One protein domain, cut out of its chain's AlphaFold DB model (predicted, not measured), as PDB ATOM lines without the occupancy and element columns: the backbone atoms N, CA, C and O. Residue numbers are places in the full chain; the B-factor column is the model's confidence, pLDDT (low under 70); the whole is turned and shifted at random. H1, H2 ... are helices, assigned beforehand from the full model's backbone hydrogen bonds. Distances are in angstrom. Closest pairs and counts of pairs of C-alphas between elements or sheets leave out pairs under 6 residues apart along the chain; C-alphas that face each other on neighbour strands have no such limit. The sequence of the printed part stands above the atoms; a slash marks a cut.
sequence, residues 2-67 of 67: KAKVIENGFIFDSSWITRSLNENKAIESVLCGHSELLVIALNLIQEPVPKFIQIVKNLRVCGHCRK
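What this domain is: This is residues 2 to 67 of the 67 residues of the protein "Hypothetical protein" of Rotaria sp. Silwood2 (UniProt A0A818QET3). This model has little regular structure: three separate helices are strung along a mostly loop-like chain, and after H3 the final stretch, residues 47 to 67, turns and folds back. Residues 44 to 50, of which 44 to 46 belong to H3, stick out at one end of the long axis. The printed part has 66 residues, with 22 in the named helices H1, H2 and H3, in that order, and no named strand; the class is all helix. It is elongated, spanning 41 by 25 by 21 A, and only just compact, close to loose, with a radius of gyration of the C-alphas of 13.0 A.

Where its parts are: H1, residues 2 to 7, begins at C-alpha 2 (-30.162, 26.190, 8.379). H2 is residues 27 to 31. H3, residues 36 to 46, is 15.4 A long and ends at C-alpha 46 (-14.490, 20.371, 10.554).

How they stand to each other: H1 and H2 are close but not clearly touching; their closest C-alphas, of Lys 2 and Glu 28, are 7.6 A apart. H3 is apart from both. In H1, H2 and H3 every O i to N i+4 pair is within hydrogen-bond range.

The domain as a whole: The C-alphas farthest apart, of Glu 23 and Val 49, are 41.4 A apart. The link H1 to H2 is long, H2 to H3 tight. The printed part has no cut. Confidence is under 70 at residues 2, 16 to 25, 33 and 56 to 67.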
ATOM      1  N   LYS A   2     -29.010  26.171   7.451       68.19
ATOM      2  CA  LYS A   2     -30.162  26.190   8.379       68.19
ATOM      3  C   LYS A   2     -30.746  24.807   8.717       68.19
ATOM      4  O   LYS A   2     -30.735  24.424   9.877       68.19
ATOM      5  N   ALA A   3     -31.186  24.050   7.708       73.62
ATOM      6  CA  ALA A   3     -31.782  22.723   7.908       73.62
ATOM      7  C   ALA A   3     -30.837  21.752   8.637       73.62
ATOM      8  O   ALA A   3     -31.244  21.077   9.569       73.62
ATOM      9  N   LYS A   4     -29.552  21.766   8.270       73.44
ATOM     10  CA  LYS A   4     -28.531  20.899   8.863       73.44
ATOM     11  C   LYS A   4     -28.243  21.259  10.322       73.44
ATOM     12  O   LYS A   4     -28.008  20.383  11.135       73.44
ATOM     13  N   VAL A   5     -28.281  22.544  10.664       73.69
ATOM     14  CA  VAL A   5     -28.061  23.020  12.038       73.69
ATOM     15  C   VAL A   5     -29.220  22.593  12.952       73.69
ATOM     16  O   VAL A   5     -28.973  22.102  14.049       73.69
ATOM     17  N   ILE A   6     -30.463  22.678  12.466       77.19
ATOM     18  CA  ILE A   6     -31.659  22.203  13.187       77.19
ATOM     19  C   ILE A   6     -31.656  20.673  13.326       77.19
ATOM     20  O   ILE A   6     -31.913  20.156  14.405       77.19
ATOM     21  N   GLU A   7     -31.310  19.947  12.260       81.31
ATOM     22  CA  GLU A   7     -31.185  18.480  12.268       81.31
ATOM     23  C   GLU A   7     -30.153  17.986  13.298       81.31
ATOM     24  O   GLU A   7     -30.335  16.937  13.906       81.31
ATOM     25  N   ASN A   8     -29.104  18.773  13.556       76.56
ATOM     26  CA  ASN A   8     -28.103  18.492  14.590       76.56
ATOM     27  C   ASN A   8     -28.522  18.981  15.996       76.56
ATOM     28  O   ASN A   8     -27.698  19.012  16.907       76.56
ATOM     29  N   GLY A   9     -29.790  19.364  16.189       79.81
ATOM     30  CA  GLY A   9     -30.374  19.682  17.495       79.81
ATOM     31  C   GLY A   9     -30.239  21.140  17.944       79.81
ATOM     32  O   GLY A   9     -30.520  21.448  19.100       79.81
ATOM     33  N   PHE A  10     -29.817  22.056  17.069       75.81
ATOM     34  CA  PHE A  10     -29.713  23.469  17.431       75.81
ATOM     35  C   PHE A  10     -31.092  24.141  17.475       75.81
ATOM     36  O   PHE A  10     -31.806  24.186  16.470       75.81
ATOM     37  N   ILE A  11     -31.431  24.728  18.623       79.25
ATOM     38  CA  ILE A  11     -32.682  25.462  18.842       79.25
ATOM     39  C   ILE A  11     -32.382  26.960  18.840       79.25
ATOM     40  O   ILE A  11     -31.534  27.449  19.587       79.25
ATOM     41  N   PHE A  12     -33.087  27.704  17.990       76.00
ATOM     42  CA  PHE A  12     -32.952  29.153  17.920       76.00
ATOM     43  C   PHE A  12     -33.694  29.826  19.081       76.00
ATOM     44  O   PHE A  12     -34.909  29.696  19.199       76.00
ATOM     45  N   ASP A  13     -32.971  30.592  19.899       75.50
ATOM     46  CA  ASP A  13     -33.558  31.416  20.957       75.50
ATOM     47  C   ASP A  13     -33.980  32.788  20.408       75.50
ATOM     48  O   ASP A  13     -33.148  33.597  19.981       75.50
ATOM     49  N   SER A  14     -35.288  33.040  20.407       72.75
ATOM     50  CA  SER A  14     -35.896  34.283  19.934       72.75
ATOM     51  C   SER A  14     -36.022  35.364  21.009       72.75
ATOM     52  O   SER A  14     -36.331  36.506  20.668       72.75
ATOM     53  N   SER A  15     -35.749  35.053  22.281       73.19
ATOM     54  CA  SER A  15     -35.927  35.988  23.405       73.19
ATOM     55  C   SER A  15     -35.051  37.246  23.306       73.19
ATOM     56  O   SER A  15     -35.396  38.299  23.833       73.19
ATOM     57  N   TRP A  16     -33.950  37.164  22.556       64.75
ATOM     58  CA  TRP A  16     -32.985  38.251  22.356       64.75
ATOM     59  C   TRP A  16     -33.317  39.174  21.177       64.75
ATOM     60  O   TRP A  16     -32.571  40.113  20.888       64.75
ATOM     61  N   ILE A  17     -34.416  38.911  20.468       68.12
ATOM     62  CA  ILE A  17     -34.837  39.690  19.304       68.12
ATOM     63  C   ILE A  17     -35.601  40.918  19.797       68.12
ATOM     64  O   ILE A  17     -36.810  40.897  19.988       68.12
ATOM     65  N   THR A  18     -34.876  42.017  20.003       61.50
ATOM     66  CA  THR A  18     -35.446  43.276  20.512       61.50
ATOM     67  C   THR A  18     -36.103  44.141  19.436       61.50
ATOM     68  O   THR A  18     -36.828  45.079  19.758       61.50
ATOM     69  N   ARG A  19     -35.863  43.851  18.150       62.84
ATOM     70  CA  ARG A  19     -36.474  44.561  17.018       62.84
ATOM     71  C   ARG A  19     -37.508  43.662  16.358       62.84
ATOM     72  O   ARG A  19     -37.147  42.560  15.951       62.84
ATOM     73  N   SER A  20     -38.735  44.158  16.177       62.06
ATOM     74  CA  SER A  20     -39.741  43.475  15.356       62.06
ATOM     75  C   SER A  20     -39.129  43.127  14.006       62.06
ATOM     76  O   SER A  20     -38.703  44.006  13.250       62.06
ATOM     77  N   LEU A  21     -39.025  41.830  13.734       66.56
ATOM     78  CA  LEU A  21     -38.684  41.359  12.406       66.56
ATOM     79  C   LEU A  21     -39.839  41.766  11.494       66.56
ATOM     80  O   LEU A  21     -40.999  41.606  11.868       66.56
ATOM     81  N   ASN A  22     -39.536  42.314  10.316       63.88
ATOM     82  CA  ASN A  22     -40.568  42.488   9.296       63.88
ATOM     83  C   ASN A  22     -41.274  41.141   9.092       63.88
ATOM     84  O   ASN A  22     -40.600  40.111   9.097       63.88
ATOM     85  N   GLU A  23     -42.584  41.164   8.855       61.72
ATOM     86  CA  GLU A  23     -43.442  39.972   8.719       61.72
ATOM     87  C   GLU A  23     -42.878  38.926   7.736       61.72
ATOM     88  O   GLU A  23     -43.056  37.724   7.908       61.72
ATOM     89  N   ASN A  24     -42.082  39.373   6.762       63.47
ATOM     90  CA  ASN A  24     -41.461  38.531   5.740       63.47
ATOM     91  C   ASN A  24     -40.156  37.833   6.181       63.47
ATOM     92  O   ASN A  24     -39.559  37.101   5.391       63.47
ATOM     93  N   LYS A  25     -39.645  38.078   7.395       65.62
ATOM     94  CA  LYS A  25     -38.384  37.498   7.887       65.62
ATOM     95  C   LYS A  25     -38.635  36.511   9.021       65.62
ATOM     96  O   LYS A  25     -38.874  36.901  10.158       65.62
ATOM     97  N   ALA A  26     -38.462  35.224   8.723       74.00
ATOM     98  CA  ALA A  26     -38.439  34.183   9.743       74.00
ATOM     99  C   ALA A  26     -37.260  34.391  10.710       74.00
ATOM    100  O   ALA A  26     -36.127  34.613  10.275       74.00
ATOM    101  N   ILE A  27     -37.522  34.249  12.011       72.31
ATOM    102  CA  ILE A  27     -36.532  34.345  13.097       72.31
ATOM    103  C   ILE A  27     -35.289  33.508  12.798       72.31
ATOM    104  O   ILE A  27     -34.163  33.995  12.864       72.31
ATOM    105  N   GLU A  28     -35.492  32.265  12.381       72.06
ATOM    106  CA  GLU A  28     -34.402  31.349  12.064       72.06
ATOM    107  C   GLU A  28     -33.534  31.856  10.908       72.06
ATOM    108  O   GLU A  28     -32.332  31.641  10.916       72.06
ATOM    109  N   SER A  29     -34.111  32.546   9.918       72.94
ATOM    110  CA  SER A  29     -33.345  33.122   8.804       72.94
ATOM    111  C   SER A  29     -32.520  34.335   9.233       72.94
ATOM    112  O   SER A  29     -31.512  34.638   8.606       72.94
ATOM    113  N   VAL A  30     -32.936  35.026  10.297       71.75
ATOM    114  CA  VAL A  30     -32.212  36.167  10.876       71.75
ATOM    115  C   VAL A  30     -31.163  35.710  11.886       71.75
ATOM    116  O   VAL A  30     -30.174  36.399  12.081       71.75
ATOM    117  N   LEU A  31     -31.341  34.558  12.530       71.44
ATOM    118  CA  LEU A  31     -30.378  34.027  13.495       71.44
ATOM    119  C   LEU A  31     -29.370  33.057  12.856       71.44
ATOM    120  O   LEU A  31     -28.209  32.995  13.273       71.44
ATOM    121  N   CYS A  32     -29.772  32.319  11.820       70.50
ATOM    122  CA  CYS A  32     -28.892  31.433  11.065       70.50
ATOM    123  C   CYS A  32     -27.873  32.265  10.273       70.50
ATOM    124  O   CYS A  32     -28.229  32.969   9.334       70.50
ATOM    125  N   GLY A  33     -26.596  32.173  10.649       65.81
ATOM    126  CA  GLY A  33     -25.505  32.994  10.100       65.81
ATOM    127  C   GLY A  33     -25.013  34.093  11.047       65.81
ATOM    128  O   GLY A  33     -23.991  34.713  10.782       65.81
ATOM    129  N   HIS A  34     -25.691  34.296  12.181       70.12
ATOM    130  CA  HIS A  34     -25.321  35.312  13.165       70.12
ATOM    131  C   HIS A  34     -24.671  34.760  14.434       70.12
ATOM    132  O   HIS A  34     -24.168  35.553  15.216       70.12
ATOM    133  N   SER A  35     -24.628  33.448  14.668       71.75
ATOM    134  CA  SER A  35     -23.943  32.882  15.840       71.75
ATOM    135  C   SER A  35     -22.435  32.756  15.582       71.75
ATOM    136  O   SER A  35     -22.007  31.934  14.778       71.75
ATOM    137  N   GLU A  36     -21.631  33.587  16.263       73.50
ATOM    138  CA  GLU A  36     -20.151  33.522  16.219       73.50
ATOM    139  C   GLU A  36     -19.679  32.175  16.761       73.50
ATOM    140  O   GLU A  36     -18.826  31.526  16.163       73.50
ATOM    141  N   LEU A  37     -20.305  31.734  17.854       73.94
ATOM    142  CA  LEU A  37     -20.009  30.474  18.518       73.94
ATOM    143  C   LEU A  37     -20.218  29.276  17.592       73.94
ATOM    144  O   LEU A  37     -19.361  28.401  17.550       73.94
ATOM    145  N   LEU A  38     -21.303  29.252  16.808       76.06
ATOM    146  CA  LEU A  38     -21.518  28.175  15.837       76.06
ATOM    147  C   LEU A  38     -20.452  28.169  14.744       76.06
ATOM    148  O   LEU A  38     -19.978  27.104  14.372       76.06
ATOM    149  N   VAL A  39     -20.077  29.342  14.229       77.94
ATOM    150  CA  VAL A  39     -19.060  29.443  13.177       77.94
ATOM    151  C   VAL A  39     -17.699  28.964  13.690       77.94
ATOM    152  O   VAL A  39     -17.034  28.184  13.010       77.94
ATOM    153  N   ILE A  40     -17.314  29.374  14.899       76.94
ATOM    154  CA  ILE A  40     -16.063  28.955  15.541       76.94
ATOM    155  C   ILE A  40     -16.087  27.451  15.837       76.94
ATOM    156  O   ILE A  40     -15.165  26.744  15.443       76.94
ATOM    157  N   ALA A  41     -17.145  26.944  16.475       79.31
ATOM    158  CA  ALA A  41     -17.263  25.527  16.809       79.31
ATOM    159  C   ALA A  41     -17.229  24.640  15.558       79.31
ATOM    160  O   ALA A  41     -16.525  23.635  15.532       79.31
ATOM    161  N   LEU A  42     -17.943  25.030  14.498       78.44
ATOM    162  CA  LEU A  42     -17.950  24.283  13.245       78.44
ATOM    163  C   LEU A  42     -16.564  24.249  12.602       78.44
ATOM    164  O   LEU A  42     -16.145  23.199  12.129       78.44
ATOM    165  N   ASN A  43     -15.851  25.376  12.602       79.38
ATOM    166  CA  ASN A  43     -14.500  25.437  12.064       79.38
ATOM    167  C   ASN A  43     -13.531  24.554  12.860       79.38
ATOM    168  O   ASN A  43     -12.795  23.791  12.251       79.38
ATOM    169  N   LEU A  44     -13.602  24.578  14.195       80.31
ATOM    170  CA  LEU A  44     -12.783  23.719  15.058       80.31
ATOM    171  C   LEU A  44     -13.062  22.223  14.860       80.31
ATOM    172  O   LEU A  44     -12.150  21.412  14.984       80.31
ATOM    173  N   ILE A  45     -14.314  21.847  14.586       83.31
ATOM    174  CA  ILE A  45     -14.705  20.444  14.392       83.31
ATOM    175  C   ILE A  45     -14.370  19.957  12.977       83.31
ATOM    176  O   ILE A  45     -13.989  18.802  12.803       83.31
ATOM    177  N   GLN A  46     -14.569  20.795  11.957       79.81
ATOM    178  CA  GLN A  46     -14.490  20.371  10.554       79.81
ATOM    179  C   GLN A  46     -13.122  20.583   9.913       79.81
ATOM    180  O   GLN A  46     -12.796  19.864   8.971       79.81
ATOM    181  N   GLU A  47     -12.338  21.556  10.376       80.50
ATOM    182  CA  GLU A  47     -11.065  21.894   9.745       80.50
ATOM    183  C   GLU A  47      -9.897  21.301  10.550       80.50
ATOM    184  O   GLU A  47      -9.638  21.732  11.674       80.50
ATOM    185  N   PRO A  48      -9.141  20.338   9.989       77.25
ATOM    186  CA  PRO A  48      -7.977  19.763  10.663       77.25
ATOM    187  C   PRO A  48      -6.782  20.730  10.714       77.25
ATOM    188  O   PRO A  48      -5.819  20.482  11.437       77.25
ATOM    189  N   VAL A  49      -6.823  21.824   9.941       82.12
ATOM    190  CA  VAL A  49      -5.785  22.859   9.886       82.12
ATOM    191  C   VAL A  49      -6.393  24.201  10.299       82.12
ATOM    192  O   VAL A  49      -7.457  24.556   9.788       82.12
ATOM    193  N   PRO A  50      -5.728  24.984  11.172       74.81
ATOM    194  CA  PRO A  50      -6.221  26.293  11.575       74.81
ATOM    195  C   PRO A  50      -6.458  27.199  10.364       74.81
ATOM    196  O   PRO A  50      -5.542  27.471   9.585       74.81
ATOM    197  N   LYS A  51      -7.691  27.687  10.218       81.25
ATOM    198  CA  LYS A  51      -8.095  28.577   9.129       81.25
ATOM    199  C   LYS A  51      -8.599  29.891   9.701       81.25
ATOM    200  O   LYS A  51      -9.397  29.909  10.634       81.25
ATOM    201  N   PHE A  52      -8.158  31.001   9.117       81.62
ATOM    202  CA  PHE A  52      -8.704  32.307   9.467       81.62
ATOM    203  C   PHE A  52     -10.180  32.378   9.078       81.62
ATOM    204  O   PHE A  52     -10.549  32.084   7.938       81.62
ATOM    205  N   ILE A  53     -11.015  32.797  10.025       76.62
ATOM    206  CA  ILE A  53     -12.442  33.016   9.808       76.62
ATOM    207  C   ILE A  53     -12.730  34.498  10.007       76.62
ATOM    208  O   ILE A  53     -12.419  35.060  11.055       76.62
ATOM    209  N   GLN A  54     -13.352  35.127   9.013       76.94
ATOM    210  CA  GLN A  54     -13.858  36.488   9.132       76.94
ATOM    211  C   GLN A  54     -15.373  36.442   9.302       76.94
ATOM    212  O   GLN A  54     -16.087  35.887   8.468       76.94
ATOM    213  N   ILE A  55     -15.860  37.043  10.384       72.19
ATOM    214  CA  ILE A  55     -17.282  37.071  10.709       72.19
ATOM    215  C   ILE A  55     -17.768  38.516  10.605       72.19
ATOM    216  O   ILE A  55     -17.303  39.388  11.333       72.19
ATOM    217  N   VAL A  56     -18.702  38.778   9.688       68.94
ATOM    218  CA  VAL A  56     -19.310  40.103   9.490       68.94
ATOM    219  C   VAL A  56     -20.755  40.051   9.963       68.94
ATOM    220  O   VAL A  56     -21.529  39.212   9.502       68.94
ATOM    221  N   LYS A  57     -21.138  40.943  10.884       66.19
ATOM    222  CA  LYS A  57     -22.486  40.969  11.466       66.19
ATOM    223  C   LYS A  57     -23.056  42.377  11.509       66.19
ATOM    224  O   LYS A  57     -22.425  43.294  12.017       66.19
ATOM    225  N   ASN A  58     -24.307  42.498  11.069       57.41
ATOM    226  CA  ASN A  58     -25.088  43.740  11.128       57.41
ATOM    227  C   ASN A  58     -26.122  43.757  12.272       57.41
ATOM    228  O   ASN A  58     -26.865  44.724  12.420       57.41
ATOM    229  N   LEU A  59     -26.186  42.696  13.087       58.81
ATOM    230  CA  LEU A  59     -27.089  42.575  14.235       58.81
ATOM    231  C   LEU A  59     -26.291  42.636  15.542       58.81
ATOM    232  O   LEU A  59     -25.380  41.841  15.749       58.81
ATOM    233  N   ARG A  60     -26.645  43.585  16.422       59.50
ATOM    234  CA  ARG A  60     -25.967  43.835  17.712       59.50
ATOM    235  C   ARG A  60     -26.523  43.025  18.890       59.50
ATOM    236  O   ARG A  60     -25.980  43.124  19.986       59.50
ATOM    237  N   VAL A  61     -27.607  42.275  18.695       55.31
ATOM    238  CA  VAL A  61     -28.367  41.648  19.788       55.31
ATOM    239  C   VAL A  61     -28.680  40.205  19.400       55.31
ATOM    240  O   VAL A  61     -29.651  39.918  18.713       55.31
ATOM    241  N   CYS A  62     -27.771  39.304  19.748       62.19
ATOM    242  CA  CYS A  62     -27.956  37.862  19.667       62.19
ATOM    243  C   CYS A  62     -27.376  37.298  20.969       62.19
ATOM    244  O   CYS A  62     -26.236  37.627  21.303       62.19
ATOM    245  N   GLY A  63     -28.136  36.486  21.714       61.16
ATOM    246  CA  GLY A  63     -27.678  35.899  22.988       61.16
ATOM    247  C   GLY A  63     -26.468  34.967  22.840       61.16
ATOM    248  O   GLY A  63     -25.752  34.699  23.792       61.16
ATOM    249  N   HIS A  64     -26.183  34.528  21.610       64.56
ATOM    250  CA  HIS A  64     -24.972  33.783  21.254       64.56
ATOM    251  C   HIS A  64     -23.768  34.682  20.896       64.56
ATOM    252  O   HIS A  64     -22.706  34.165  20.566       64.56
ATOM    253  N   CYS A  65     -23.937  36.009  20.883       60.28
ATOM    254  CA  CYS A  65     -22.943  36.995  20.439       60.28
ATOM    255  C   CYS A  65     -22.501  37.933  21.574       60.28
ATOM    256  O   CYS A  65     -21.376  38.419  21.569       60.28
ATOM    257  N   ARG A  66     -23.387  38.217  22.537       56.88
ATOM    258  CA  ARG A  66     -23.061  38.936  23.773       56.88
ATOM    259  C   ARG A  66     -23.373  38.047  24.970       56.88
ATOM    260  O   ARG A  66     -24.467  37.495  25.029       56.88
ATOM    261  N   LYS A  67     -22.432  37.969  25.906       53.53
ATOM    262  CA  LYS A  67     -22.735  37.711  27.314       53.53
ATOM    263  C   LYS A  67     -22.922  39.047  28.021       53.53
ATOM    264  O   LYS A  67     -22.253  40.015  27.588       53.53
TER     265      LYS A  67